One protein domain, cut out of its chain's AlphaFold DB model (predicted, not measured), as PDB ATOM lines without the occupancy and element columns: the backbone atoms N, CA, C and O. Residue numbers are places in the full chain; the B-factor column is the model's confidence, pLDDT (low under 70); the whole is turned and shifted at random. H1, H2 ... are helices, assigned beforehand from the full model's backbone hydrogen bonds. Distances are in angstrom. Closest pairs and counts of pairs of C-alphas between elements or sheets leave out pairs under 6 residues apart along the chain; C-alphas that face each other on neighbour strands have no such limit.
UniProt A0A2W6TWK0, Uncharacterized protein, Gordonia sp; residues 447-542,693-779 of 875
ATOM      1  N   GLY A 447     -37.206  57.363  38.410       49.28
ATOM      2  CA  GLY A 447     -38.054  58.114  37.484       49.28
ATOM      3  C   GLY A 447     -37.442  59.469  37.137       49.28
ATOM      4  O   GLY A 447     -37.357  59.828  35.963       49.28
ATOM      5  N   GLN A 448     -36.919  60.175  38.143       58.47
ATOM      6  CA  GLN A 448     -36.223  61.452  37.941       58.47
ATOM      7  C   GLN A 448     -34.950  61.294  37.101       58.47
ATOM      8  O   GLN A 448     -34.699  62.104  36.211       58.47
ATOM      9  N   LEU A 449     -34.176  60.232  37.331       62.91
ATOM     10  CA  LEU A 449     -32.971  59.938  36.557       62.91
ATOM     11  C   LEU A 449     -33.300  59.658  35.079       62.91
ATOM     12  O   LEU A 449     -32.629  60.170  34.184       62.91
ATOM     13  N   VAL A 450     -34.354  58.878  34.810       59.56
ATOM     14  CA  VAL A 450     -34.828  58.595  33.444       59.56
ATOM     15  C   VAL A 450     -35.319  59.868  32.747       59.56
ATOM     16  O   VAL A 450     -35.016  60.075  31.569       59.56
ATOM     17  N   GLU A 451     -36.035  60.740  33.458       63.84
ATOM     18  CA  GLU A 451     -36.519  62.019  32.928       63.84
ATOM     19  C   GLU A 451     -35.356  62.958  32.572       63.84
ATOM     20  O   GLU A 451     -35.317  63.504  31.466       63.84
ATOM     21  N   GLN A 452     -34.357  63.078  33.452       66.81
ATOM     22  CA  GLN A 452     -33.152  63.874  33.203       66.81
ATOM     23  C   GLN A 452     -32.350  63.355  32.002       66.81
ATOM     24  O   GLN A 452     -31.968  64.138  31.132       66.81
ATOM     25  N   ILE A 453     -32.134  62.038  31.918       64.75
ATOM     26  CA  ILE A 453     -31.447  61.395  30.788       64.75
ATOM     27  C   ILE A 453     -32.201  61.653  29.480       64.75
ATOM     28  O   ILE A 453     -31.599  62.025  28.471       64.75
ATOM     29  N   SER A 454     -33.525  61.508  29.500       62.44
ATOM     30  CA  SER A 454     -34.375  61.763  28.335       62.44
ATOM     31  C   SER A 454     -34.310  63.236  27.907       62.44
ATOM     32  O   SER A 454     -34.222  63.533  26.714       62.44
ATOM     33  N   ALA A 455     -34.275  64.172  28.860       65.56
ATOM     34  CA  ALA A 455     -34.115  65.600  28.597       65.56
ATOM     35  C   ALA A 455     -32.720  65.956  28.040       65.56
ATOM     36  O   ALA A 455     -32.613  66.751  27.099       65.56
ATOM     37  N   GLU A 456     -31.653  65.343  28.563       66.00
ATOM     38  CA  GLU A 456     -30.276  65.485  28.066       66.00
ATOM     39  C   GLU A 456     -30.173  64.990  26.613       66.00
ATOM     40  O   GLU A 456     -29.662  65.689  25.729       66.00
ATOM     41  N   GLN A 457     -30.760  63.821  26.346       62.25
ATOM     42  CA  GLN A 457     -30.865  63.214  25.024       62.25
ATOM     43  C   GLN A 457     -31.607  64.129  24.033       62.25
ATOM     44  O   GLN A 457     -31.162  64.331  22.898       62.25
ATOM     45  N   LEU A 458     -32.716  64.732  24.470       60.34
ATOM     46  CA  LEU A 458     -33.507  65.685  23.689       60.34
ATOM     47  C   LEU A 458     -32.728  66.959  23.353       60.34
ATOM     48  O   LEU A 458     -32.769  67.421  22.211       60.34
ATOM     49  N   SER A 459     -32.012  67.519  24.328       61.69
ATOM     50  CA  SER A 459     -31.181  68.718  24.156       61.69
ATOM     51  C   SER A 459     -30.043  68.480  23.159       61.69
ATOM     52  O   SER A 459     -29.822  69.276  22.242       61.69
ATOM     53  N   ALA A 460     -29.355  67.345  23.274       61.28
ATOM     54  CA  ALA A 460     -28.284  66.973  22.357       61.28
ATOM     55  C   ALA A 460     -28.794  66.735  20.929       61.28
ATOM     56  O   ALA A 460     -28.193  67.235  19.976       61.28
ATOM     57  N   THR A 461     -29.931  66.047  20.785       57.22
ATOM     58  CA  THR A 461     -30.561  65.791  19.480       57.22
ATOM     59  C   THR A 461     -31.008  67.096  18.815       57.22
ATOM     60  O   THR A 461     -30.773  67.285  17.623       57.22
ATOM     61  N   ALA A 462     -31.586  68.033  19.579       56.12
ATOM     62  CA  ALA A 462     -31.964  69.360  19.085       56.12
ATOM     63  C   ALA A 462     -30.755  70.186  18.612       56.12
ATOM     64  O   ALA A 462     -30.866  70.961  17.667       56.12
ATOM     65  N   ALA A 463     -29.591  69.989  19.233       56.47
ATOM     66  CA  ALA A 463     -28.341  70.638  18.852       56.47
ATOM     67  C   ALA A 463     -27.561  69.899  17.742       56.47
ATOM     68  O   ALA A 463     -26.424  70.275  17.457       56.47
ATOM     69  N   GLY A 464     -28.112  68.825  17.159       49.97
ATOM     70  CA  GLY A 464     -27.424  68.004  16.154       49.97
ATOM     71  C   GLY A 464     -26.181  67.275  16.684       49.97
ATOM     72  O   GLY A 464     -25.312  66.890  15.903       49.97
ATOM     73  N   ARG A 465     -26.059  67.103  18.008       53.44
ATOM     74  CA  ARG A 465     -24.918  66.448  18.663       53.44
ATOM     75  C   ARG A 465     -25.226  64.982  18.960       53.44
ATOM     76  O   ARG A 465     -26.328  64.635  19.375       53.44
ATOM     77  N   HIS A 466     -24.217  64.123  18.827       50.16
ATOM     78  CA  HIS A 466     -24.297  62.746  19.315       50.16
ATOM     79  C   HIS A 466     -24.212  62.711  20.846       50.16
ATOM     80  O   HIS A 466     -23.243  63.204  21.423       50.16
ATOM     81  N   VAL A 467     -25.198  62.085  21.496       53.59
ATOM     82  CA  VAL A 467     -25.173  61.832  22.944       53.59
ATOM     83  C   VAL A 467     -24.121  60.768  23.243       53.59
ATOM     84  O   VAL A 467     -24.254  59.614  22.827       53.59
ATOM     85  N   GLN A 468     -23.062  61.160  23.950       53.88
ATOM     86  CA  GLN A 468     -22.143  60.211  24.575       53.88
ATOM     87  C   GLN A 468     -22.761  59.671  25.870       53.88
ATOM     88  O   GLN A 468     -23.595  60.330  26.482       53.88
ATOM     89  N   MET A 469     -22.368  58.461  26.274       55.09
ATOM     90  CA  MET A 469     -22.870  57.826  27.496       55.09
ATOM     91  C   MET A 469     -22.477  58.678  28.713       55.09
ATOM     92  O   MET A 469     -21.305  58.705  29.086       55.09
ATOM     93  N   SER A 470     -23.441  59.407  29.286       59.12
ATOM     94  CA  SER A 470     -23.217  60.242  30.469       59.12
ATOM     95  C   SER A 470     -23.114  59.380  31.733       59.12
ATOM     96  O   SER A 470     -23.469  58.196  31.734       59.12
ATOM     97  N   ALA A 471     -22.618  59.956  32.830       55.69
ATOM     98  CA  ALA A 471     -22.535  59.252  34.110       55.69
ATOM     99  C   ALA A 471     -23.914  58.769  34.601       55.69
ATOM    100  O   ALA A 471     -24.006  57.677  35.153       55.69
ATOM    101  N   GLY A 472     -24.982  59.520  34.304       58.53
ATOM    102  CA  GLY A 472     -26.359  59.110  34.586       58.53
ATOM    103  C   GLY A 472     -26.783  57.857  33.822       58.53
ATOM    104  O   GLY A 472     -27.346  56.942  34.415       58.53
ATOM    105  N   HIS A 473     -26.427  57.743  32.537       61.69
ATOM    106  CA  HIS A 473     -26.689  56.530  31.750       61.69
ATOM    107  C   HIS A 473     -25.955  55.307  32.314       61.69
ATOM    108  O   HIS A 473     -26.501  54.204  32.351       61.69
ATOM    109  N   PHE A 474     -24.707  55.495  32.750       60.06
ATOM    110  CA  PHE A 474     -23.923  54.426  33.362       60.06
ATOM    111  C   PHE A 474     -24.500  54.010  34.727       60.06
ATOM    112  O   PHE A 474     -24.629  52.815  34.987       60.06
ATOM    113  N   ALA A 475     -24.931  54.968  35.556       59.12
ATOM    114  CA  ALA A 475     -25.605  54.712  36.830       59.12
ATOM    115  C   ALA A 475     -26.938  53.972  36.657       59.12
ATOM    116  O   ALA A 475     -27.181  52.987  37.356       59.12
ATOM    117  N   LEU A 476     -27.773  54.405  35.705       66.50
ATOM    118  CA  LEU A 476     -29.043  53.757  35.371       66.50
ATOM    119  C   LEU A 476     -28.815  52.289  34.996       66.50
ATOM    120  O   LEU A 476     -29.458  51.395  35.541       66.50
ATOM    121  N   ARG A 477     -27.845  52.039  34.112       68.50
ATOM    122  CA  ARG A 477     -27.492  50.691  33.667       68.50
ATOM    123  C   ARG A 477     -26.957  49.829  34.812       68.50
ATOM    124  O   ARG A 477     -27.369  48.680  34.941       68.50
ATOM    125  N   LEU A 478     -26.074  50.375  35.651       64.12
ATOM    126  CA  LEU A 478     -25.525  49.658  36.802       64.12
ATOM    127  C   LEU A 478     -26.639  49.236  37.773       64.12
ATOM    128  O   LEU A 478     -26.693  48.077  38.170       64.12
ATOM    129  N   ARG A 479     -27.565  50.149  38.093       67.00
ATOM    130  CA  ARG A 479     -28.727  49.867  38.954       67.00
ATOM    131  C   ARG A 479     -29.640  48.805  38.346       67.00
ATOM    132  O   ARG A 479     -29.983  47.848  39.033       67.00
ATOM    133  N   ALA A 480     -29.964  48.934  37.061       70.81
ATOM    134  CA  ALA A 480     -30.810  47.977  36.355       70.81
ATOM    135  C   ALA A 480     -30.162  46.581  36.256       70.81
ATOM    136  O   ALA A 480     -30.858  45.568  36.287       70.81
ATOM    137  N   TYR A 481     -28.833  46.486  36.142       75.81
ATOM    138  CA  TYR A 481     -28.130  45.198  36.198       75.81
ATOM    139  C   TYR A 481     -28.149  44.577  37.585       75.81
ATOM    140  O   TYR A 481     -28.403  43.378  37.681       75.81
ATOM    141  N   THR A 482     -27.921  45.362  38.637       68.38
ATOM    142  CA  THR A 482     -27.998  44.860  40.016       68.38
ATOM    143  C   THR A 482     -29.398  44.344  40.328       68.38
ATOM    144  O   THR A 482     -29.545  43.225  40.806       68.38
ATOM    145  N   GLU A 483     -30.434  45.102  39.971       74.00
ATOM    146  CA  GLU A 483     -31.818  44.694  40.216       74.00
ATOM    147  C   GLU A 483     -32.187  43.405  39.468       74.00
ATOM    148  O   GLU A 483     -32.763  42.488  40.052       74.00
ATOM    149  N   ARG A 484     -31.817  43.293  38.185       80.88
ATOM    150  CA  ARG A 484     -32.072  42.076  37.400       80.88
ATOM    151  C   ARG A 484     -31.281  40.880  37.923       80.88
ATOM    152  O   ARG A 484     -31.815  39.773  37.951       80.88
ATOM    153  N   LEU A 485     -30.043  41.087  38.377       79.88
ATOM    154  CA  LEU A 485     -29.257  40.041  39.032       79.88
ATOM    155  C   LEU A 485     -29.972  39.511  40.281       79.88
ATOM    156  O   LEU A 485     -30.130  38.296  40.418       79.88
ATOM    157  N   ASP A 486     -30.417  40.402  41.165       68.69
ATOM    158  CA  ASP A 486     -31.085  40.031  42.413       68.69
ATOM    159  C   ASP A 486     -32.421  39.332  42.134       68.69
ATOM    160  O   ASP A 486     -32.674  38.238  42.647       68.69
ATOM    161  N   ARG A 487     -33.240  39.904  41.242       82.38
ATOM    162  CA  ARG A 487     -34.534  39.337  40.834       82.38
ATOM    163  C   ARG A 487     -34.378  37.922  40.283       82.38
ATOM    164  O   ARG A 487     -35.060  37.008  40.740       82.38
ATOM    165  N   HIS A 488     -33.468  37.717  39.329       87.44
ATOM    166  CA  HIS A 488     -33.251  36.393  38.748       87.44
ATOM    167  C   HIS A 488     -32.625  35.405  39.733       87.44
ATOM    168  O   HIS A 488     -32.926  34.219  39.650       87.44
ATOM    169  N   SER A 489     -31.809  35.867  40.684       78.56
ATOM    170  CA  SER A 489     -31.287  34.996  41.745       78.56
ATOM    171  C   SER A 489     -32.426  34.466  42.621       78.56
ATOM    172  O   SER A 489     -32.544  33.258  42.805       78.56
ATOM    173  N   VAL A 490     -33.330  35.348  43.064       79.50
ATOM    174  CA  VAL A 490     -34.499  34.968  43.874       79.50
ATOM    175  C   VAL A 490     -35.436  34.030  43.111       79.50
ATOM    176  O   VAL A 490     -35.838  32.996  43.645       79.50
ATOM    177  N   LEU A 491     -35.775  34.360  41.861       88.12
ATOM    178  CA  LEU A 491     -36.672  33.530  41.052       88.12
ATOM    179  C   LEU A 491     -36.068  32.149  40.774       88.12
ATOM    180  O   LEU A 491     -36.763  31.139  40.872       88.12
ATOM    181  N   ARG A 492     -34.762  32.075  40.492       88.44
ATOM    182  CA  ARG A 492     -34.059  30.798  40.334       88.44
ATOM    183  C   ARG A 492     -34.180  29.933  41.586       88.44
ATOM    184  O   ARG A 492     -34.509  28.753  41.471       88.44
ATOM    185  N   ASP A 493     -33.921  30.503  42.758       80.19
ATOM    186  CA  ASP A 493     -33.959  29.767  44.024       80.19
ATOM    187  C   ASP A 493     -35.360  29.239  44.331       80.19
ATOM    188  O   ASP A 493     -35.510  28.089  44.748       80.19
ATOM    189  N   GLN A 494     -36.393  30.039  44.061       88.62
ATOM    190  CA  GLN A 494     -37.785  29.608  44.183       88.62
ATOM    191  C   GLN A 494     -38.084  28.405  43.280       88.62
ATOM    192  O   GLN A 494     -38.657  27.419  43.743       88.62
ATOM    193  N   MET A 495     -37.654  28.443  42.016       92.19
ATOM    194  CA  MET A 495     -37.886  27.345  41.073       92.19
ATOM    195  C   MET A 495     -37.107  26.080  41.449       92.19
ATOM    196  O   MET A 495     -37.659  24.981  41.421       92.19
ATOM    197  N   LEU A 496     -35.850  26.215  41.885       85.50
ATOM    198  CA  LEU A 496     -35.060  25.083  42.375       85.50
ATOM    199  C   LEU A 496     -35.656  24.471  43.646       85.50
ATOM    200  O   LEU A 496     -35.618  23.251  43.805       85.50
ATOM    201  N   LEU A 497     -36.213  25.285  44.544       86.31
ATOM    202  CA  LEU A 497     -36.906  24.797  45.734       86.31
ATOM    203  C   LEU A 497     -38.161  24.000  45.356       86.31
ATOM    204  O   LEU A 497     -38.368  22.911  45.889       86.31
ATOM    205  N   LYS A 498     -38.963  24.495  44.406       92.25
ATOM    206  CA  LYS A 498     -40.143  23.779  43.896       92.25
ATOM    207  C   LYS A 498     -39.767  22.461  43.211       92.25
ATOM    208  O   LYS A 498     -40.399  21.441  43.473       92.25
ATOM    209  N   ALA A 499     -38.702  22.452  42.405       90.12
ATOM    210  CA  ALA A 499     -38.187  21.233  41.779       90.12
ATOM    211  C   ALA A 499     -37.715  20.201  42.819       90.12
ATOM    212  O   ALA A 499     -38.054  19.027  42.704       90.12
ATOM    213  N   ARG A 500     -37.000  20.639  43.867       87.81
ATOM    214  CA  ARG A 500     -36.572  19.768  44.978       87.81
ATOM    215  C   ARG A 500     -37.750  19.202  45.761       87.81
ATOM    216  O   ARG A 500     -37.763  18.016  46.034       87.81
ATOM    217  N   SER A 501     -38.748  20.031  46.067       90.62
ATOM    218  CA  SER A 501     -39.979  19.581  46.730       90.62
ATOM    219  C   SER A 501     -40.675  18.473  45.930       90.62
ATOM    220  O   SER A 501     -41.106  17.468  46.493       90.62
ATOM    221  N   TRP A 502     -40.721  18.614  44.599       94.38
ATOM    222  CA  TRP A 502     -41.226  17.559  43.725       94.38
ATOM    223  C   TRP A 502     -40.343  16.302  43.765       94.38
ATOM    224  O   TRP A 502     -40.880  15.205  43.876       94.38
ATOM    225  N   ASP A 503     -39.012  16.442  43.716       88.19
ATOM    226  CA  ASP A 503     -38.070  15.311  43.773       88.19
ATOM    227  C   ASP A 503     -38.193  14.529  45.096       88.19
ATOM    228  O   ASP A 503     -38.220  13.296  45.090       88.19
ATOM    229  N   ASP A 504     -38.340  15.235  46.219       87.88
ATOM    230  CA  ASP A 504     -38.546  14.645  47.544       87.88
ATOM    231  C   ASP A 504     -39.892  13.899  47.614       87.88
ATOM    232  O   ASP A 504     -39.962  12.765  48.098       87.88
ATOM    233  N   ALA A 505     -40.962  14.488  47.064       90.56
ATOM    234  CA  ALA A 505     -42.265  13.832  46.958       90.56
ATOM    235  C   ALA A 505     -42.219  12.605  46.030       90.56
ATOM    236  O   ALA A 505     -42.854  11.589  46.323       90.56
ATOM    237  N   ALA A 506     -41.453  12.663  44.937       91.25
ATOM    238  CA  ALA A 506     -41.275  11.552  44.005       91.25
ATOM    239  C   ALA A 506     -40.543  10.387  44.679       91.25
ATOM    240  O   ALA A 506     -40.981   9.240  44.577       91.25
ATOM    241  N   ALA A 507     -39.478  10.681  45.432       89.19
ATOM    242  CA  ALA A 507     -38.745   9.693  46.218       89.19
ATOM    243  C   ALA A 507     -39.625   9.033  47.296       89.19
ATOM    244  O   ALA A 507     -39.465   7.847  47.583       89.19
ATOM    245  N   ALA A 508     -40.583   9.777  47.857       93.25
ATOM    246  CA  ALA A 508     -41.577   9.264  48.797       93.25
ATOM    247  C   ALA A 508     -42.768   8.542  48.128       93.25
ATOM    248  O   ALA A 508     -43.639   8.031  48.834       93.25
ATOM    249  N   GLY A 509     -42.842   8.499  46.792       92.88
ATOM    250  CA  GLY A 509     -43.966   7.914  46.051       92.88
ATOM    251  C   GLY A 509     -45.273   8.713  46.156       92.88
ATOM    252  O   GLY A 509     -46.351   8.147  45.997       92.88
ATOM    253  N   GLN A 510     -45.192  10.015  46.444       92.69
ATOM    254  CA  GLN A 510     -46.324  10.914  46.709       92.69
ATOM    255  C   GLN A 510     -46.658  11.850  45.530       92.69
ATOM    256  O   GLN A 510     -47.400  12.816  45.691       92.69
ATOM    257  N   THR A 511     -46.127  11.592  44.332       92.62
ATOM    258  CA  THR A 511     -46.382  12.408  43.133       92.62
ATOM    259  C   THR A 511     -47.599  11.941  42.345       92.62
ATOM    260  O   THR A 511     -47.774  10.747  42.101       92.62
ATOM    261  N   ALA A 512     -48.395  12.890  41.851       91.00
ATOM    262  CA  ALA A 512     -49.499  12.600  40.940       91.00
ATOM    263  C   ALA A 512     -48.996  12.191  39.534       91.00
ATOM    264  O   ALA A 512     -47.979  12.724  39.069       91.00
ATOM    265  N   PRO A 513     -49.704  11.297  38.813       90.38
ATOM    266  CA  PRO A 513     -49.371  10.943  37.434       90.38
ATOM    267  C   PRO A 513     -49.301  12.172  36.517       90.38
ATOM    268  O   PRO A 513     -50.144  13.067  36.583       90.38
ATOM    269  N   GLY A 514     -48.276  12.232  35.666       90.62
ATOM    270  CA  GLY A 514     -48.057  13.350  34.740       90.62
ATOM    271  C   GLY A 514     -47.461  14.618  35.367       90.62
ATOM    272  O   GLY A 514     -47.010  15.478  34.621       90.62
ATOM    273  N   SER A 515     -47.359  14.715  36.702       93.19
ATOM    274  CA  SER A 515     -46.814  15.904  37.392       93.19
ATOM    275  C   SER A 515     -45.338  16.201  37.087       93.19
ATOM    276  O   SER A 515     -44.840  17.272  37.426       93.19
ATOM    277  N   GLU A 516     -44.630  15.289  36.414       94.50
ATOM    278  CA  GLU A 516     -43.273  15.512  35.904       94.50
ATOM    279  C   GLU A 516     -43.195  16.729  34.960       94.50
ATOM    280  O   GLU A 516     -42.155  17.388  34.887       94.50
ATOM    281  N   THR A 517     -44.292  17.098  34.286       96.00
ATOM    282  CA  THR A 517     -44.345  18.325  33.471       96.00
ATOM    283  C   THR A 517     -44.126  19.587  34.309       96.00
ATOM    284  O   THR A 517     -43.393  20.472  33.864       96.00
ATOM    285  N   MET A 518     -44.641  19.640  35.546       96.12
ATOM    286  CA  MET A 518     -44.386  20.739  36.491       96.12
ATOM    287  C   MET A 518     -42.913  20.804  36.883       96.12
ATOM    288  O   MET A 518     -42.298  21.868  36.868       96.12
ATOM    289  N   ARG A 519     -42.309  19.649  37.178       95.44
ATOM    290  CA  ARG A 519     -40.878  19.560  37.479       95.44
ATOM    291  C   ARG A 519     -40.027  20.047  36.304       95.44
ATOM    292  O   ARG A 519     -39.078  20.807  36.500       95.44
ATOM    293  N   ARG A 520     -40.374  19.640  35.077       96.94
ATOM    294  CA  ARG A 520     -39.709  20.095  33.848       96.94
ATOM    295  C   ARG A 520     -39.831  21.607  33.675       96.94
ATOM    296  O   ARG A 520     -38.838  22.243  33.328       96.94
ATOM    297  N   PHE A 521     -41.004  22.177  33.946       97.56
ATOM    298  CA  PHE A 521     -41.211  23.622  33.961       97.56
ATOM    299  C   PHE A 521     -40.296  24.318  34.980       97.56
ATOM    300  O   PHE A 521     -39.510  25.177  34.583       97.56
ATOM    301  N   TYR A 522     -40.288  23.885  36.246       96.12
ATOM    302  CA  TYR A 522     -39.436  24.486  37.282       96.12
ATOM    303  C   TYR A 522     -37.948  24.450  36.925       96.12
ATOM    304  O   TYR A 522     -37.246  25.446  37.081       96.12
ATOM    305  N   LEU A 523     -37.451  23.326  36.402       93.44
ATOM    306  CA  LEU A 523     -36.051  23.225  35.982       93.44
ATOM    307  C   LEU A 523     -35.737  24.099  34.761       93.44
ATOM    308  O   LEU A 523     -34.650  24.669  34.690       93.44
ATOM    309  N   THR A 524     -36.683  24.240  33.827       95.75
ATOM    310  CA  THR A 524     -36.527  25.109  32.648       95.75
ATOM    311  C   THR A 524     -36.468  26.584  33.052       95.75
ATOM    312  O   THR A 524     -35.595  27.316  32.584       95.75
ATOM    313  N   GLU A 525     -37.334  27.019  33.971       96.44
ATOM    314  CA  GLU A 525     -37.306  28.384  34.512       96.44
ATOM    315  C   GLU A 525     -36.053  28.640  35.360       96.44
ATOM    316  O   GLU A 525     -35.428  29.699  35.252       96.44
ATOM    317  N   ALA A 526     -35.617  27.656  36.152       90.81
ATOM    318  CA  ALA A 526     -34.373  27.748  36.911       90.81
ATOM    319  C   ALA A 526     -33.137  27.886  36.000       90.81
ATOM    320  O   ALA A 526     -32.249  28.686  36.306       90.81
ATOM    321  N   ASP A 527     -33.074  27.149  34.882       91.50
ATOM    322  CA  ASP A 527     -32.014  27.281  33.868       91.50
ATOM    323  C   ASP A 527     -32.038  28.673  33.223       91.50
ATOM    324  O   ASP A 527     -31.005  29.346  33.162       91.50
ATOM    325  N   PHE A 528     -33.217  29.156  32.814       95.19
ATOM    326  CA  PHE A 528     -33.375  30.500  32.258       95.19
ATOM    327  C   PHE A 528     -32.851  31.574  33.219       95.19
ATOM    328  O   PHE A 528     -31.987  32.374  32.847       95.19
ATOM    329  N   HIS A 529     -33.312  31.563  34.469       93.00
ATOM    330  CA  HIS A 529     -32.868  32.526  35.467       93.00
ATOM    331  C   HIS A 529     -31.378  32.376  35.803       93.00
ATOM    332  O   HIS A 529     -30.691  33.386  35.946       93.00
ATOM    333  N   GLY A 530     -30.830  31.156  35.829       84.00
ATOM    334  CA  GLY A 530     -29.388  30.915  35.988       84.00
ATOM    335  C   GLY A 530     -28.536  31.528  34.867       84.00
ATOM    336  O   GLY A 530     -27.475  32.112  35.125       84.00
ATOM    337  N   ARG A 531     -29.022  31.486  33.620       89.81
ATOM    338  CA  ARG A 531     -28.382  32.172  32.484       89.81
ATOM    339  C   ARG A 531     -28.437  33.689  32.628       89.81
ATOM    340  O   ARG A 531     -27.433  34.351  32.359       89.81
ATOM    341  N   CYS A 532     -29.565  34.243  33.076       90.00
ATOM    342  CA  CYS A 532     -29.693  35.677  33.337       90.00
ATOM    343  C   CYS A 532     -28.754  36.132  34.461       90.00
ATOM    344  O   CYS A 532     -28.042  37.121  34.302       90.00
ATOM    345  N   VAL A 533     -28.674  35.371  35.556       81.44
ATOM    346  CA  VAL A 533     -27.720  35.609  36.651       81.44
ATOM    347  C   VAL A 533     -26.287  35.640  36.118       81.44
ATOM    348  O   VAL A 533     -25.566  36.603  36.368       81.44
ATOM    349  N   SER A 534     -25.891  34.656  35.304       79.00
ATOM    350  CA  SER A 534     -24.545  34.605  34.709       79.00
ATOM    351  C   SER A 534     -24.255  35.802  33.792       79.00
ATOM    352  O   SER A 534     -23.158  36.362  33.824       79.00
ATOM    353  N   LYS A 535     -25.248  36.242  33.005       85.25
ATOM    354  CA  LYS A 535     -25.158  37.443  32.159       85.25
ATOM    355  C   LYS A 535     -24.923  38.703  32.999       85.25
ATOM    356  O   LYS A 535     -24.017  39.471  32.686       85.25
ATOM    357  N   TYR A 536     -25.713  38.925  34.048       79.56
ATOM    358  CA  TYR A 536     -25.613  40.146  34.857       79.56
ATOM    359  C   TYR A 536     -24.406  40.142  35.794       79.56
ATOM    360  O   TYR A 536     -23.803  41.192  35.998       79.56
ATOM    361  N   GLN A 537     -23.971  38.974  36.269       72.94
ATOM    362  CA  GLN A 537     -22.685  38.833  36.954       72.94
ATOM    363  C   GLN A 537     -21.527  39.261  36.063       72.94
ATOM    364  O   GLN A 537     -20.690  40.030  36.513       72.94
ATOM    365  N   HIS A 538     -21.511  38.851  34.791       73.06
ATOM    366  CA  HIS A 538     -20.468  39.278  33.860       73.06
ATOM    367  C   HIS A 538     -20.393  40.808  33.707       73.06
ATOM    368  O   HIS A 538     -19.305  41.360  33.591       73.06
ATOM    369  N   TYR A 539     -21.533  41.507  33.735       71.19
ATOM    370  CA  TYR A 539     -21.552  42.973  33.669       71.19
ATOM    371  C   TYR A 539     -21.178  43.666  34.986       71.19
ATOM    372  O   TYR A 539     -20.732  44.813  34.953       71.19
ATOM    373  N   LEU A 540     -21.382  43.002  36.128       64.94
ATOM    374  CA  LEU A 540     -21.202  43.559  37.472       64.94
ATOM    375  C   LEU A 540     -19.905  43.134  38.160       64.94
ATOM    376  O   LEU A 540     -19.594  43.670  39.225       64.94
ATOM    377  N   ASP A 541     -19.161  42.184  37.592       58.06
ATOM    378  CA  ASP A 541     -17.912  41.687  38.161       58.06
ATOM    379  C   ASP A 541     -16.800  42.747  38.070       58.06
ATOM    380  O   ASP A 541     -15.933  42.745  37.200       58.06
ATOM    381  N   LEU A 542     -16.859  43.690  39.010       41.16
ATOM    382  CA  LEU A 542     -15.815  44.646  39.370       41.16
ATOM    383  C   LEU A 542     -14.879  44.053  40.453       41.16
ATOM    384  O   LEU A 542     -14.286  44.793  41.234       41.16
ATOM    385  N   LEU A 693     -22.587  32.613  25.454       86.12
ATOM    386  CA  LEU A 693     -23.796  31.793  25.394       86.12
ATOM    387  C   LEU A 693     -25.023  32.523  25.947       86.12
ATOM    388  O   LEU A 693     -26.132  32.263  25.475       86.12
ATOM    389  N   VAL A 694     -24.828  33.454  26.886       87.88
ATOM    390  CA  VAL A 694     -25.919  34.106  27.632       87.88
ATOM    391  C   VAL A 694     -26.107  35.592  27.336       87.88
ATOM    392  O   VAL A 694     -27.120  36.159  27.718       87.88
ATOM    393  N   LYS A 695     -25.222  36.251  26.587       85.94
ATOM    394  CA  LYS A 695     -25.323  37.698  26.305       85.94
ATOM    395  C   LYS A 695     -26.653  38.142  25.684       85.94
ATOM    396  O   LYS A 695     -27.044  39.295  25.831       85.94
ATOM    397  N   GLY A 696     -27.324  37.228  24.981       87.94
ATOM    398  CA  GLY A 696     -28.619  37.442  24.339       87.94
ATOM    399  C   GLY A 696     -29.823  36.905  25.103       87.94
ATOM    400  O   GLY A 696     -30.908  36.923  24.538       87.94
ATOM    401  N   VAL A 697     -29.675  36.375  26.321       90.44
ATOM    402  CA  VAL A 697     -30.863  36.089  27.142       90.44
ATOM    403  C   VAL A 697     -31.432  37.397  27.680       90.44
ATOM    404  O   VAL A 697     -30.694  38.377  27.792       90.44
ATOM    405  N   ASP A 698     -32.723  37.414  28.006       92.75
ATOM    406  CA  ASP A 698     -33.361  38.552  28.680       92.75
ATOM    407  C   ASP A 698     -33.221  39.876  27.906       92.75
ATOM    408  O   ASP A 698     -32.780  40.886  28.444       92.75
ATOM    409  N   MET A 699     -33.451  39.848  26.586       92.56
ATOM    410  CA  MET A 699     -33.341  41.037  25.727       92.56
ATOM    411  C   MET A 699     -34.573  41.940  25.791       92.56
ATOM    412  O   MET A 699     -34.451  43.133  25.527       92.56
ATOM    413  N   HIS A 700     -35.735  41.388  26.144       93.19
ATOM    414  CA  HIS A 700     -36.996  42.122  26.290       93.19
ATOM    415  C   HIS A 700     -36.982  43.114  27.462       93.19
ATOM    416  O   HIS A 700     -37.701  44.103  27.421       93.19
ATOM    417  N   GLU A 701     -36.093  42.923  28.441       88.94
ATOM    418  CA  GLU A 701     -35.921  43.821  29.593       88.94
ATOM    419  C   GLU A 701     -34.919  44.966  29.349       88.94
ATOM    420  O   GLU A 701     -34.764  45.855  30.184       88.94
ATOM    421  N   LEU A 702     -34.197  44.981  28.222       86.81
ATOM    422  CA  LEU A 702     -33.046  45.880  28.020       86.81
ATOM    423  C   LEU A 702     -33.401  47.224  27.366       86.81
ATOM    424  O   LEU A 702     -32.515  47.977  26.963       86.81
ATOM    425  N   GLY A 703     -34.687  47.554  27.243       79.69
ATOM    426  CA  GLY A 703     -35.141  48.753  26.530       79.69
ATOM    427  C   GLY A 703     -34.585  50.077  27.082       79.69
ATOM    428  O   GLY A 703     -34.435  51.037  26.326       79.69
ATOM    429  N   LEU A 704     -34.236  50.130  28.372       73.75
ATOM    430  CA  LEU A 704     -33.658  51.310  29.039       73.75
ATOM    431  C   LEU A 704     -32.122  51.336  29.033       73.75
ATOM    432  O   LEU A 704     -31.516  52.336  29.412       73.75
ATOM    433  N   ASP A 705     -31.473  50.259  28.596       77.75
ATOM    434  CA  ASP A 705     -30.021  50.114  28.702       77.75
ATOM    435  C   ASP A 705     -29.263  50.964  27.683       77.75
ATOM    436  O   ASP A 705     -28.085  51.284  27.881       77.75
ATOM    437  N   TRP A 706     -29.915  51.303  26.572       77.19
ATOM    438  CA  TRP A 706     -29.321  52.055  25.479       77.19
ATOM    439  C   TRP A 706     -30.191  53.217  25.065       77.19
ATOM    440  O   TRP A 706     -31.406  53.217  25.225       77.19
ATOM    441  N   ASN A 707     -29.534  54.186  24.450       71.44
ATOM    442  CA  ASN A 707     -30.120  55.438  24.016       71.44
ATOM    443  C   ASN A 707     -30.479  55.456  22.515       71.44
ATOM    444  O   ASN A 707     -30.804  56.494  21.948       71.44
ATOM    445  N   ARG A 708     -30.354  54.301  21.860       77.12
ATOM    446  CA  ARG A 708     -30.687  54.037  20.458       77.12
ATOM    447  C   ARG A 708     -30.938  52.552  20.282       77.12
ATOM    448  O   ARG A 708     -30.391  51.749  21.045       77.12
ATOM    449  N   ASP A 709     -31.683  52.209  19.245       85.44
ATOM    450  CA  ASP A 709     -31.897  50.819  18.866       85.44
ATOM    451  C   ASP A 709     -30.564  50.104  18.639       85.44
ATOM    452  O   ASP A 709     -29.642  50.644  18.014       85.44
ATOM    453  N   GLN A 710     -30.464  48.882  19.149       87.12
ATOM    454  CA  GLN A 710     -29.255  48.073  19.043       87.12
ATOM    455  C   GLN A 710     -29.384  47.055  17.924       87.12
ATOM    456  O   GLN A 710     -30.388  46.356  17.829       87.12
ATOM    457  N   GLN A 711     -28.352  46.929  17.088       89.81
ATOM    458  CA  GLN A 711     -28.295  45.836  16.120       89.81
ATOM    459  C   GLN A 711     -28.035  44.516  16.838       89.81
ATOM    460  O   GLN A 711     -27.130  44.417  17.669       89.81
ATOM    461  N   VAL A 712     -28.800  43.490  16.479       89.25
ATOM    462  CA  VAL A 712     -28.668  42.156  17.061       89.25
ATOM    463  C   VAL A 712     -28.178  41.194  15.992       89.25
ATOM    464  O   VAL A 712     -28.807  41.018  14.953       89.25
ATOM    465  N   GLY A 713     -27.050  40.532  16.255       88.50
ATOM    466  CA  GLY A 713     -26.537  39.507  15.350       88.50
ATOM    467  C   GLY A 713     -27.504  38.316  15.227       88.50
ATOM    468  O   GLY A 713     -28.092  37.902  16.232       88.50
ATOM    469  N   PRO A 714     -27.626  37.685  14.042       88.62
ATOM    470  CA  PRO A 714     -28.613  36.630  13.786       88.62
ATOM    471  C   PRO A 714     -28.447  35.409  14.701       88.62
ATOM    472  O   PRO A 714     -29.432  34.798  15.108       88.62
ATOM    473  N   ARG A 715     -27.207  35.080  15.096       89.19
ATOM    474  CA  ARG A 715     -26.928  33.997  16.057       89.19
ATOM    475  C   ARG A 715     -27.512  34.292  17.442       89.19
ATOM    476  O   ARG A 715     -28.128  33.417  18.043       89.19
ATOM    477  N   THR A 716     -27.330  35.514  17.937       90.38
ATOM    478  CA  THR A 716     -27.851  35.954  19.241       90.38
ATOM    479  C   THR A 716     -29.377  36.007  19.222       90.38
ATOM    480  O   THR A 716     -30.010  35.462  20.122       90.38
ATOM    481  N   ALA A 717     -29.965  36.568  18.159       91.25
ATOM    482  CA  ALA A 717     -31.414  36.609  17.966       91.25
ATOM    483  C   ALA A 717     -32.034  35.201  17.916       91.25
ATOM    484  O   ALA A 717     -33.056  34.944  18.552       91.25
ATOM    485  N   GLY A 718     -31.393  34.266  17.205       92.25
ATOM    486  CA  GLY A 718     -31.818  32.867  17.154       92.25
ATOM    487  C   GLY A 718     -31.782  32.190  18.526       92.25
ATOM    488  O   GLY A 718     -32.740  31.520  18.902       92.25
ATOM    489  N   ARG A 719     -30.719  32.411  19.313       92.38
ATOM    490  CA  ARG A 719     -30.622  31.885  20.687       92.38
ATOM    491  C   ARG A 719     -31.714  32.442  21.596       92.38
ATOM    492  O   ARG A 719     -32.366  31.656  22.273       92.38
ATOM    493  N   PHE A 720     -31.951  33.754  21.570       94.56
ATOM    494  CA  PHE A 720     -33.026  34.387  22.342       94.56
ATOM    495  C   PHE A 720     -34.398  33.778  22.006       94.56
ATOM    496  O   PHE A 720     -35.140  33.375  22.901       94.56
ATOM    497  N   ALA A 721     -34.696  33.611  20.713       94.69
ATOM    498  CA  ALA A 721     -35.939  32.994  20.255       94.69
ATOM    499  C   ALA A 721     -36.071  31.515  20.662       94.69
ATOM    500  O   ALA A 721     -37.177  31.057  20.946       94.69
ATOM    501  N   ASN A 722     -34.966  30.764  20.686       94.50
ATOM    502  CA  ASN A 722     -34.965  29.366  21.118       94.50
ATOM    503  C   ASN A 722     -35.223  29.237  22.623       94.50
ATOM    504  O   ASN A 722     -35.996  28.372  23.020       94.50
ATOM    505  N   VAL A 723     -34.638  30.117  23.444       95.00
ATOM    506  CA  VAL A 723     -34.916  30.160  24.890       95.00
ATOM    507  C   VAL A 723     -36.390  30.482  25.137       95.00
ATOM    508  O   VAL A 723     -37.049  29.757  25.875       95.00
ATOM    509  N   ALA A 724     -36.940  31.497  24.461       95.44
ATOM    510  CA  ALA A 724     -38.360  31.844  24.574       95.44
ATOM    511  C   ALA A 724     -39.287  30.678  24.184       95.44
ATOM    512  O   ALA A 724     -40.299  30.443  24.838       95.44
ATOM    513  N   ARG A 725     -38.934  29.924  23.133       95.88
ATOM    514  CA  ARG A 725     -39.700  28.747  22.703       95.88
ATOM    515  C   ARG A 725     -39.627  27.614  23.722       95.88
ATOM    516  O   ARG A 725     -40.666  27.114  24.114       95.88
ATOM    517  N   SER A 726     -38.426  27.277  24.195       95.25
ATOM    518  CA  SER A 726     -38.236  26.221  25.195       95.25
ATOM    519  C   SER A 726     -39.027  26.488  26.476       95.25
ATOM    520  O   SER A 726     -39.569  25.553  27.057       95.25
ATOM    521  N   ARG A 727     -39.099  27.753  26.914       97.00
ATOM    522  CA  ARG A 727     -39.913  28.155  28.068       97.00
ATOM    523  C   ARG A 727     -41.410  28.035  27.781       97.00
ATOM    524  O   ARG A 727     -42.133  27.501  28.612       97.00
ATOM    525  N   SER A 728     -41.852  28.467  26.596       97.00
ATOM    526  CA  SER A 728     -43.242  28.309  26.134       97.00
ATOM    527  C   SER A 728     -43.677  26.844  26.170       97.00
ATOM    528  O   SER A 728     -44.645  26.511  26.835       97.00
ATOM    529  N   ASP A 729     -42.902  25.951  25.553       97.19
ATOM    530  CA  ASP A 729     -43.248  24.529  25.473       97.19
ATOM    531  C   ASP A 729     -43.331  23.878  26.874       97.19
ATOM    532  O   ASP A 729     -44.108  22.947  27.103       97.19
ATOM    533  N   ALA A 730     -42.524  24.357  27.828       96.88
ATOM    534  CA  ALA A 730     -42.542  23.876  29.204       96.88
ATOM    535  C   ALA A 730     -43.746  24.402  30.001       96.88
ATOM    536  O   ALA A 730     -44.353  23.617  30.730       96.88
ATOM    537  N   VAL A 731     -44.094  25.689  29.862       97.00
ATOM    538  CA  VAL A 731     -45.237  26.286  30.573       97.00
ATOM    539  C   VAL A 731     -46.571  25.805  30.007       97.00
ATOM    540  O   VAL A 731     -47.454  25.483  30.791       97.00
ATOM    541  N   ASP A 732     -46.684  25.637  28.687       97.06
ATOM    542  CA  ASP A 732     -47.905  25.151  28.032       97.06
ATOM    543  C   ASP A 732     -48.229  23.715  28.501       97.06
ATOM    544  O   ASP A 732     -49.363  23.397  28.852       97.06
ATOM    545  N   ALA A 733     -47.208  22.854  28.614       96.94
ATOM    546  CA  ALA A 733     -47.367  21.491  29.133       96.94
ATOM    547  C   ALA A 733     -47.677  21.433  30.644       96.94
ATOM    548  O   ALA A 733     -48.309  20.485  31.116       96.94
ATOM    549  N   ALA A 734     -47.187  22.406  31.417       96.81
ATOM    550  CA  ALA A 734     -47.500  22.533  32.837       96.81
ATOM    551  C   ALA A 734     -48.947  23.012  33.039       96.81
ATOM    552  O   ALA A 734     -49.680  22.422  33.831       96.81
ATOM    553  N   GLU A 735     -49.377  24.015  32.272       97.06
ATOM    554  CA  GLU A 735     -50.744  24.541  32.272       97.06
ATOM    555  C   GLU A 735     -51.756  23.460  31.875       97.06
ATOM    556  O   GLU A 735     -52.726  23.232  32.600       97.06
ATOM    557  N   GLU A 736     -51.501  22.733  30.781       96.62
ATOM    558  CA  GLU A 736     -52.365  21.638  30.323       96.62
ATOM    559  C   GLU A 736     -52.554  20.574  31.416       96.62
ATOM    560  O   GLU A 736     -53.675  20.132  31.681       96.62
ATOM    561  N   TRP A 737     -51.476  20.214  32.119       96.62
ATOM    562  CA  TRP A 737     -51.540  19.266  33.229       96.62
ATOM    563  C   TRP A 737     -52.295  19.821  34.450       96.62
ATOM    564  O   TRP A 737     -53.110  19.107  35.042       96.62
ATOM    565  N   MET A 738     -52.071  21.082  34.836       95.88
ATOM    566  CA  MET A 738     -52.793  21.711  35.951       95.88
ATOM    567  C   MET A 738     -54.300  21.768  35.675       95.88
ATOM    568  O   MET A 738     -55.100  21.436  36.548       95.88
ATOM    569  N   ILE A 739     -54.696  22.101  34.445       95.00
ATOM    570  CA  ILE A 739     -56.105  22.111  34.035       95.00
ATOM    571  C   ILE A 739     -56.684  20.692  34.057       95.00
ATOM    572  O   ILE A 739     -57.738  20.465  34.654       95.00
ATOM    573  N   ALA A 740     -55.986  19.718  33.463       94.50
ATOM    574  CA  ALA A 740     -56.442  18.327  33.409       94.50
ATOM    575  C   ALA A 740     -56.561  17.677  34.801       94.50
ATOM    576  O   ALA A 740     -57.389  16.792  35.002       94.50
ATOM    577  N   SER A 741     -55.755  18.125  35.767       93.81
ATOM    578  CA  SER A 741     -55.778  17.653  37.156       93.81
ATOM    579  C   SER A 741     -56.748  18.427  38.063       93.81
ATOM    580  O   SER A 741     -56.805  18.149  39.259       93.81
ATOM    581  N   GLY A 742     -57.529  19.371  37.522       92.62
ATOM    582  CA  GLY A 742     -58.522  20.145  38.276       92.62
ATOM    583  C   GLY A 742     -57.951  21.309  39.098       92.62
ATOM    584  O   GLY A 742     -58.655  21.856  39.941       92.62
ATOM    585  N   GLN A 743     -56.705  21.715  38.847       93.25
ATOM    586  CA  GLN A 743     -55.996  22.813  39.522       93.25
ATOM    587  C   GLN A 743     -56.061  24.135  38.732       93.25
ATOM    588  O   GLN A 743     -55.202  25.005  38.870       93.25
ATOM    589  N   SER A 744     -57.080  24.321  37.887       91.56
ATOM    590  CA  SER A 744     -57.197  25.491  37.000       91.56
ATOM    591  C   SER A 744     -57.177  26.837  37.739       91.56
ATOM    592  O   SER A 744     -56.718  27.833  37.190       91.56
ATOM    593  N   GLN A 745     -57.658  26.874  38.985       91.44
ATOM    594  CA  GLN A 745     -57.664  28.082  39.822       91.44
ATOM    595  C   GLN A 745     -56.259  28.519  40.276       91.44
ATOM    596  O   GLN A 745     -56.044  29.701  40.535       91.44
ATOM    597  N   ASP A 746     -55.301  27.590  40.317       92.25
ATOM    598  CA  ASP A 746     -53.939  27.831  40.805       92.25
ATOM    599  C   ASP A 746     -52.970  28.207  39.670       92.25
ATOM    600  O   ASP A 746     -51.885  28.729  39.928       92.25
ATOM    601  N   VAL A 747     -53.369  28.019  38.403       91.25
ATOM    602  CA  VAL A 747     -52.552  28.321  37.208       91.25
ATOM    603  C   VAL A 747     -52.038  29.761  37.223       91.25
ATOM    604  O   VAL A 747     -50.858  30.007  36.982       91.25
ATOM    605  N   ALA A 748     -52.901  30.726  37.557       87.69
ATOM    606  CA  ALA A 748     -52.516  32.134  37.594       87.69
ATOM    607  C   ALA A 748     -51.457  32.427  38.672       87.69
ATOM    608  O   ALA A 748     -50.549  33.223  38.434       87.69
ATOM    609  N   ALA A 749     -51.555  31.774  39.832       90.31
ATOM    610  CA  ALA A 749     -50.613  31.951  40.934       90.31
ATOM    611  C   ALA A 749     -49.270  31.248  40.670       90.31
ATOM    612  O   ALA A 749     -48.218  31.795  40.996       90.31
ATOM    613  N   GLU A 750     -49.299  30.061  40.061       92.12
ATOM    614  CA  GLU A 750     -48.108  29.234  39.845       92.12
ATOM    615  C   GLU A 750     -47.343  29.573  38.559       92.12
ATOM    616  O   GLU A 750     -46.111  29.633  38.576       92.12
ATOM    617  N   LEU A 751     -48.051  29.815  37.450       95.06
ATOM    618  CA  LEU A 751     -47.462  29.986  36.115       95.06
ATOM    619  C   LEU A 751     -47.575  31.421  35.584       95.06
ATOM    620  O   LEU A 751     -46.808  31.809  34.701       95.06
ATOM    621  N   GLY A 752     -48.492  32.235  36.118       90.94
ATOM    622  CA  GLY A 752     -48.885  33.521  35.526       90.94
ATOM    623  C   GLY A 752     -47.733  34.505  35.290       90.94
ATOM    624  O   GLY A 752     -47.653  35.121  34.224       90.94
ATOM    625  N   ALA A 753     -46.796  34.615  36.238       90.00
ATOM    626  CA  ALA A 753     -45.621  35.477  36.085       90.00
ATOM    627  C   ALA A 753     -44.713  35.019  34.927       90.00
ATOM    628  O   ALA A 753     -44.312  35.837  34.096       90.00
ATOM    629  N   ALA A 754     -44.449  33.711  34.823       93.44
ATOM    630  CA  ALA A 754     -43.654  33.139  33.740       93.44
ATOM    631  C   ALA A 754     -44.368  33.277  32.387       93.44
ATOM    632  O   ALA A 754     -43.748  33.689  31.412       93.44
ATOM    633  N   MET A 755     -45.680  33.022  32.321       94.81
ATOM    634  CA  MET A 755     -46.469  33.178  31.091       94.81
ATOM    635  C   MET A 755     -46.432  34.614  30.548       94.81
ATOM    636  O   MET A 755     -46.296  34.819  29.338       94.81
ATOM    637  N   SER A 756     -46.533  35.612  31.432       93.88
ATOM    638  CA  SER A 756     -46.442  37.032  31.066       93.88
ATOM    639  C   SER A 756     -45.062  37.385  30.495       93.88
ATOM    640  O   SER A 756     -44.950  37.972  29.415       93.88
ATOM    641  N   ASP A 757     -44.001  36.948  31.174       94.69
ATOM    642  CA  ASP A 757     -42.615  37.170  30.759       94.69
ATOM    643  C   ASP A 757     -42.284  36.469  29.423       94.69
ATOM    644  O   ASP A 757     -41.745  37.082  28.498       94.69
ATOM    645  N   ILE A 758     -42.704  35.208  29.256       96.06
ATOM    646  CA  ILE A 758     -42.540  34.427  28.018       96.06
ATOM    647  C   ILE A 758     -43.257  35.099  26.844       96.06
ATOM    648  O   ILE A 758     -42.709  35.159  25.738       96.06
ATOM    649  N   ARG A 759     -44.463  35.638  27.060       95.00
ATOM    650  CA  ARG A 759     -45.188  36.396  26.031       95.00
ATOM    651  C   ARG A 759     -44.369  37.599  25.566       95.00
ATOM    652  O   ARG A 759     -44.135  37.741  24.365       95.00
ATOM    653  N   SER A 760     -43.848  38.386  26.511       93.50
ATOM    654  CA  SER A 760     -42.999  39.542  26.204       93.50
ATOM    655  C   SER A 760     -41.723  39.146  25.450       93.50
ATOM    656  O   SER A 760     -41.356  39.785  24.457       93.50
ATOM    657  N   MET A 761     -41.081  38.041  25.846       95.31
ATOM    658  CA  MET A 761     -39.932  37.487  25.127       95.31
ATOM    659  C   MET A 761     -40.266  37.121  23.679       95.31
ATOM    660  O   MET A 761     -39.484  37.415  22.773       95.31
ATOM    661  N   ARG A 762     -41.407  36.462  23.439       95.19
ATOM    662  CA  ARG A 762     -41.820  36.022  22.098       95.19
ATOM    663  C   ARG A 762     -42.113  37.205  21.178       95.19
ATOM    664  O   ARG A 762     -41.681  37.184  20.025       95.19
ATOM    665  N   GLU A 763     -42.776  38.237  21.691       93.56
ATOM    666  CA  GLU A 763     -43.027  39.489  20.968       93.56
ATOM    667  C   GLU A 763     -41.714  40.166  20.552       93.56
ATOM    668  O   GLU A 763     -41.510  40.472  19.374       93.56
ATOM    669  N   HIS A 764     -40.765  40.301  21.483       93.12
ATOM    670  CA  HIS A 764     -39.447  40.864  21.181       93.12
ATOM    671  C   HIS A 764     -38.645  39.983  20.221       93.12
ATOM    672  O   HIS A 764     -37.975  40.494  19.327       93.12
ATOM    673  N   ALA A 765     -38.729  38.657  20.342       93.62
ATOM    674  CA  ALA A 765     -38.048  37.743  19.431       93.62
ATOM    675  C   ALA A 765     -38.580  37.870  17.994       93.62
ATOM    676  O   ALA A 765     -37.800  37.787  17.041       93.62
ATOM    677  N   ALA A 766     -39.889  38.090  17.826       93.00
ATOM    678  CA  ALA A 766     -40.501  38.368  16.529       93.00
ATOM    679  C   ALA A 766     -40.045  39.726  15.967       93.00
ATOM    680  O   ALA A 766     -39.647  39.799  14.803       93.00
ATOM    681  N   LEU A 767     -40.016  40.770  16.803       90.44
ATOM    682  CA  LEU A 767     -39.562  42.110  16.420       90.44
ATOM    683  C   LEU A 767     -38.083  42.141  16.007       90.44
ATOM    684  O   LEU A 767     -37.729  42.727  14.984       90.44
ATOM    685  N   ILE A 768     -37.205  41.488  16.770       91.94
ATOM    686  CA  ILE A 768     -35.773  41.405  16.449       91.94
ATOM    687  C   ILE A 768     -35.574  40.629  15.145       91.94
ATOM    688  O   ILE A 768     -34.710  40.977  14.344       91.94
ATOM    689  N   ARG A 769     -36.378  39.587  14.899       89.69
ATOM    690  CA  ARG A 769     -36.303  38.804  13.662       89.69
ATOM    691  C   ARG A 769     -36.707  39.617  12.434       89.69
ATOM    692  O   ARG A 769     -36.083  39.445  11.393       89.69
ATOM    693  N   SER A 770     -37.727  40.467  12.543       90.00
ATOM    694  CA  SER A 770     -38.197  41.284  11.419       90.00
ATOM    695  C   SER A 770     -37.305  42.499  11.157       90.00
ATOM    696  O   SER A 770     -37.030  42.817  10.005       90.00
ATOM    697  N   SER A 771     -36.829  43.166  12.211       88.81
ATOM    698  CA  SER A 771     -36.095  44.435  12.100       88.81
ATOM    699  C   SER A 771     -34.570  44.301  12.171       88.81
ATOM    700  O   SER A 771     -33.850  45.233  11.809       88.81
ATOM    701  N   GLY A 772     -34.052  43.178  12.685       88.38
ATOM    702  CA  GLY A 772     -32.637  43.013  13.044       88.38
ATOM    703  C   GLY A 772     -32.191  43.888  14.222       88.38
ATOM    704  O   GLY A 772     -30.990  43.997  14.495       88.38
ATOM    705  N   ARG A 773     -33.135  44.552  14.898       89.19
ATOM    706  CA  ARG A 773     -32.870  45.557  15.925       89.19
ATOM    707  C   ARG A 773     -33.661  45.285  17.195       89.19
ATOM    708  O   ARG A 773     -34.782  44.788  17.161       89.19
ATOM    709  N   LEU A 774     -33.056  45.635  18.320       87.25
ATOM    710  CA  LEU A 774     -33.706  45.699  19.618       87.25
ATOM    711  C   LEU A 774     -34.076  47.164  19.902       87.25
ATOM    712  O   LEU A 774     -33.176  48.009  19.847       87.25
ATOM    713  N   PRO A 775     -35.355  47.476  20.171       83.88
ATOM    714  CA  PRO A 775     -35.809  48.848  20.361       83.88
ATOM    715  C   PRO A 775     -35.274  49.453  21.663       83.88
ATOM    716  O   PRO A 775     -35.184  48.780  22.689       83.88
ATOM    717  N   SER A 776     -34.954  50.746  21.623       83.44
ATOM    718  CA  SER A 776     -34.634  51.542  22.811       83.44
ATOM    719  C   SER A 776     -35.841  52.374  23.247       83.44
ATOM    720  O   SER A 776     -36.375  53.173  22.477       83.44
ATOM    721  N   LEU A 777     -36.229  52.241  24.514       76.81
ATOM    722  CA  LEU A 777     -37.298  53.034  25.124       76.81
ATOM    723  C   LEU A 777     -36.895  54.508  25.257       76.81
ATOM    724  O   LEU A 777     -37.711  55.394  25.013       76.81
ATOM    725  N   LEU A 778     -35.619  54.780  25.548       71.44
ATOM    726  CA  LEU A 778     -35.082  56.144  25.591       71.44
ATOM    727  C   LEU A 778     -35.108  56.809  24.205       71.44
ATOM    728  O   LEU A 778     -35.422  57.994  24.083       71.44
ATOM    729  N   ALA A 779     -34.815  56.048  23.145       73.19
ATOM    730  CA  ALA A 779     -34.888  56.541  21.774       73.19
ATOM    731  C   ALA A 779     -36.334  56.801  21.337       73.19
ATOM    732  O   ALA A 779     -36.617  57.854  20.766       73.19
TER     733      ALA A 779
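Overview. This is residues 447 to 542 and 693 to 779 of the 875 residues of an uncharacterized protein of Gordonia sp (UniProt A0A2W6TWK0). Four long helices, H2, H3, H4 and H6, make an elongated body in which each is side by side with the next and runs the opposite way to it, beginning with the long hairpin of H2 and H3. H1 makes a corner at the first end of H2, and the short H5 comes just before H6. The printed part has 183 residues, with six named helices, H1 to H6 in that order along the chain, and no named strand; the class is all helix. It is only just loose, close to compact, with a radius of gyration of the C-alphas of 19.5 A, and it spans 69 by 35 by 31 A.

Along the chain. H1 is residues 447 to 462, with C-alpha 447 at (-38.054, 58.114, 37.484), and is 22.4 A long from first to last C-alpha. H2, residues 471 to 507, is the longest helix at 53.5 A; its C-alpha 507 is at (-38.745, 9.693, 46.218). H3 is residues 516 to 540, 35.7 A. After the cut, H4 is residues 714 to 740, 38.7 A. H5 is residues 747 to 750, 5.2 A. H6 is residues 752 to 771, 28.8 A, with C-alpha 771 at (-36.095, 44.435, 12.100).

Arrangement. H1 touches H2 with residues 449 to 453 alone, at a steep tilt of 46 degrees, opposite ways; the closest C-alphas, of Ile 453 and Gly 472, are 6.7 A apart. H2 and H3 form a helical hairpin at a shallow tilt of 27 degrees, and their closest C-alphas, of Arg 492 and Ala 526, are 4.6 A apart. H3 touches H4 with residues 517 to 528 alone, opposite ways at 33 degrees, only just short of steep; the closest C-alphas are those of Phe 521 and Ala 730, 4.9 A. H4 and H6 touch at a shallow tilt of 31 degrees, opposite ways, closest at the C-alphas of Ala 721 and Ala 765, 5.3 A. H4 and H5 only just touch, with 3 pairs of C-alphas within 8 A, the closest those of Glu 735 and Val 747, 6.5 A. H5 and H6 meet only through their link. H2 is apart from H4 and H6. Every O i to N i+4 pair is within hydrogen-bond range in H1, H2, H3, H4 and H6; H5 is too short for such a pair.

Size, cuts and confidence. The two C-alphas farthest apart, of Ala 463 and Gly 509, are 70.1 A apart. Residues 543 to 692 are not printed, and C-alphas 542 and 693 are 20.6 A apart across this cut. Residues 693 to 713 hold no named element; residues 710 to 711 pair antiparallel with 773 to 774. Of the links that are printed whole, none is long. The mean pLDDT of the printed part is 83.3, and it is under 70 at residues 447 to 479, 482, 486 and 540 to 542.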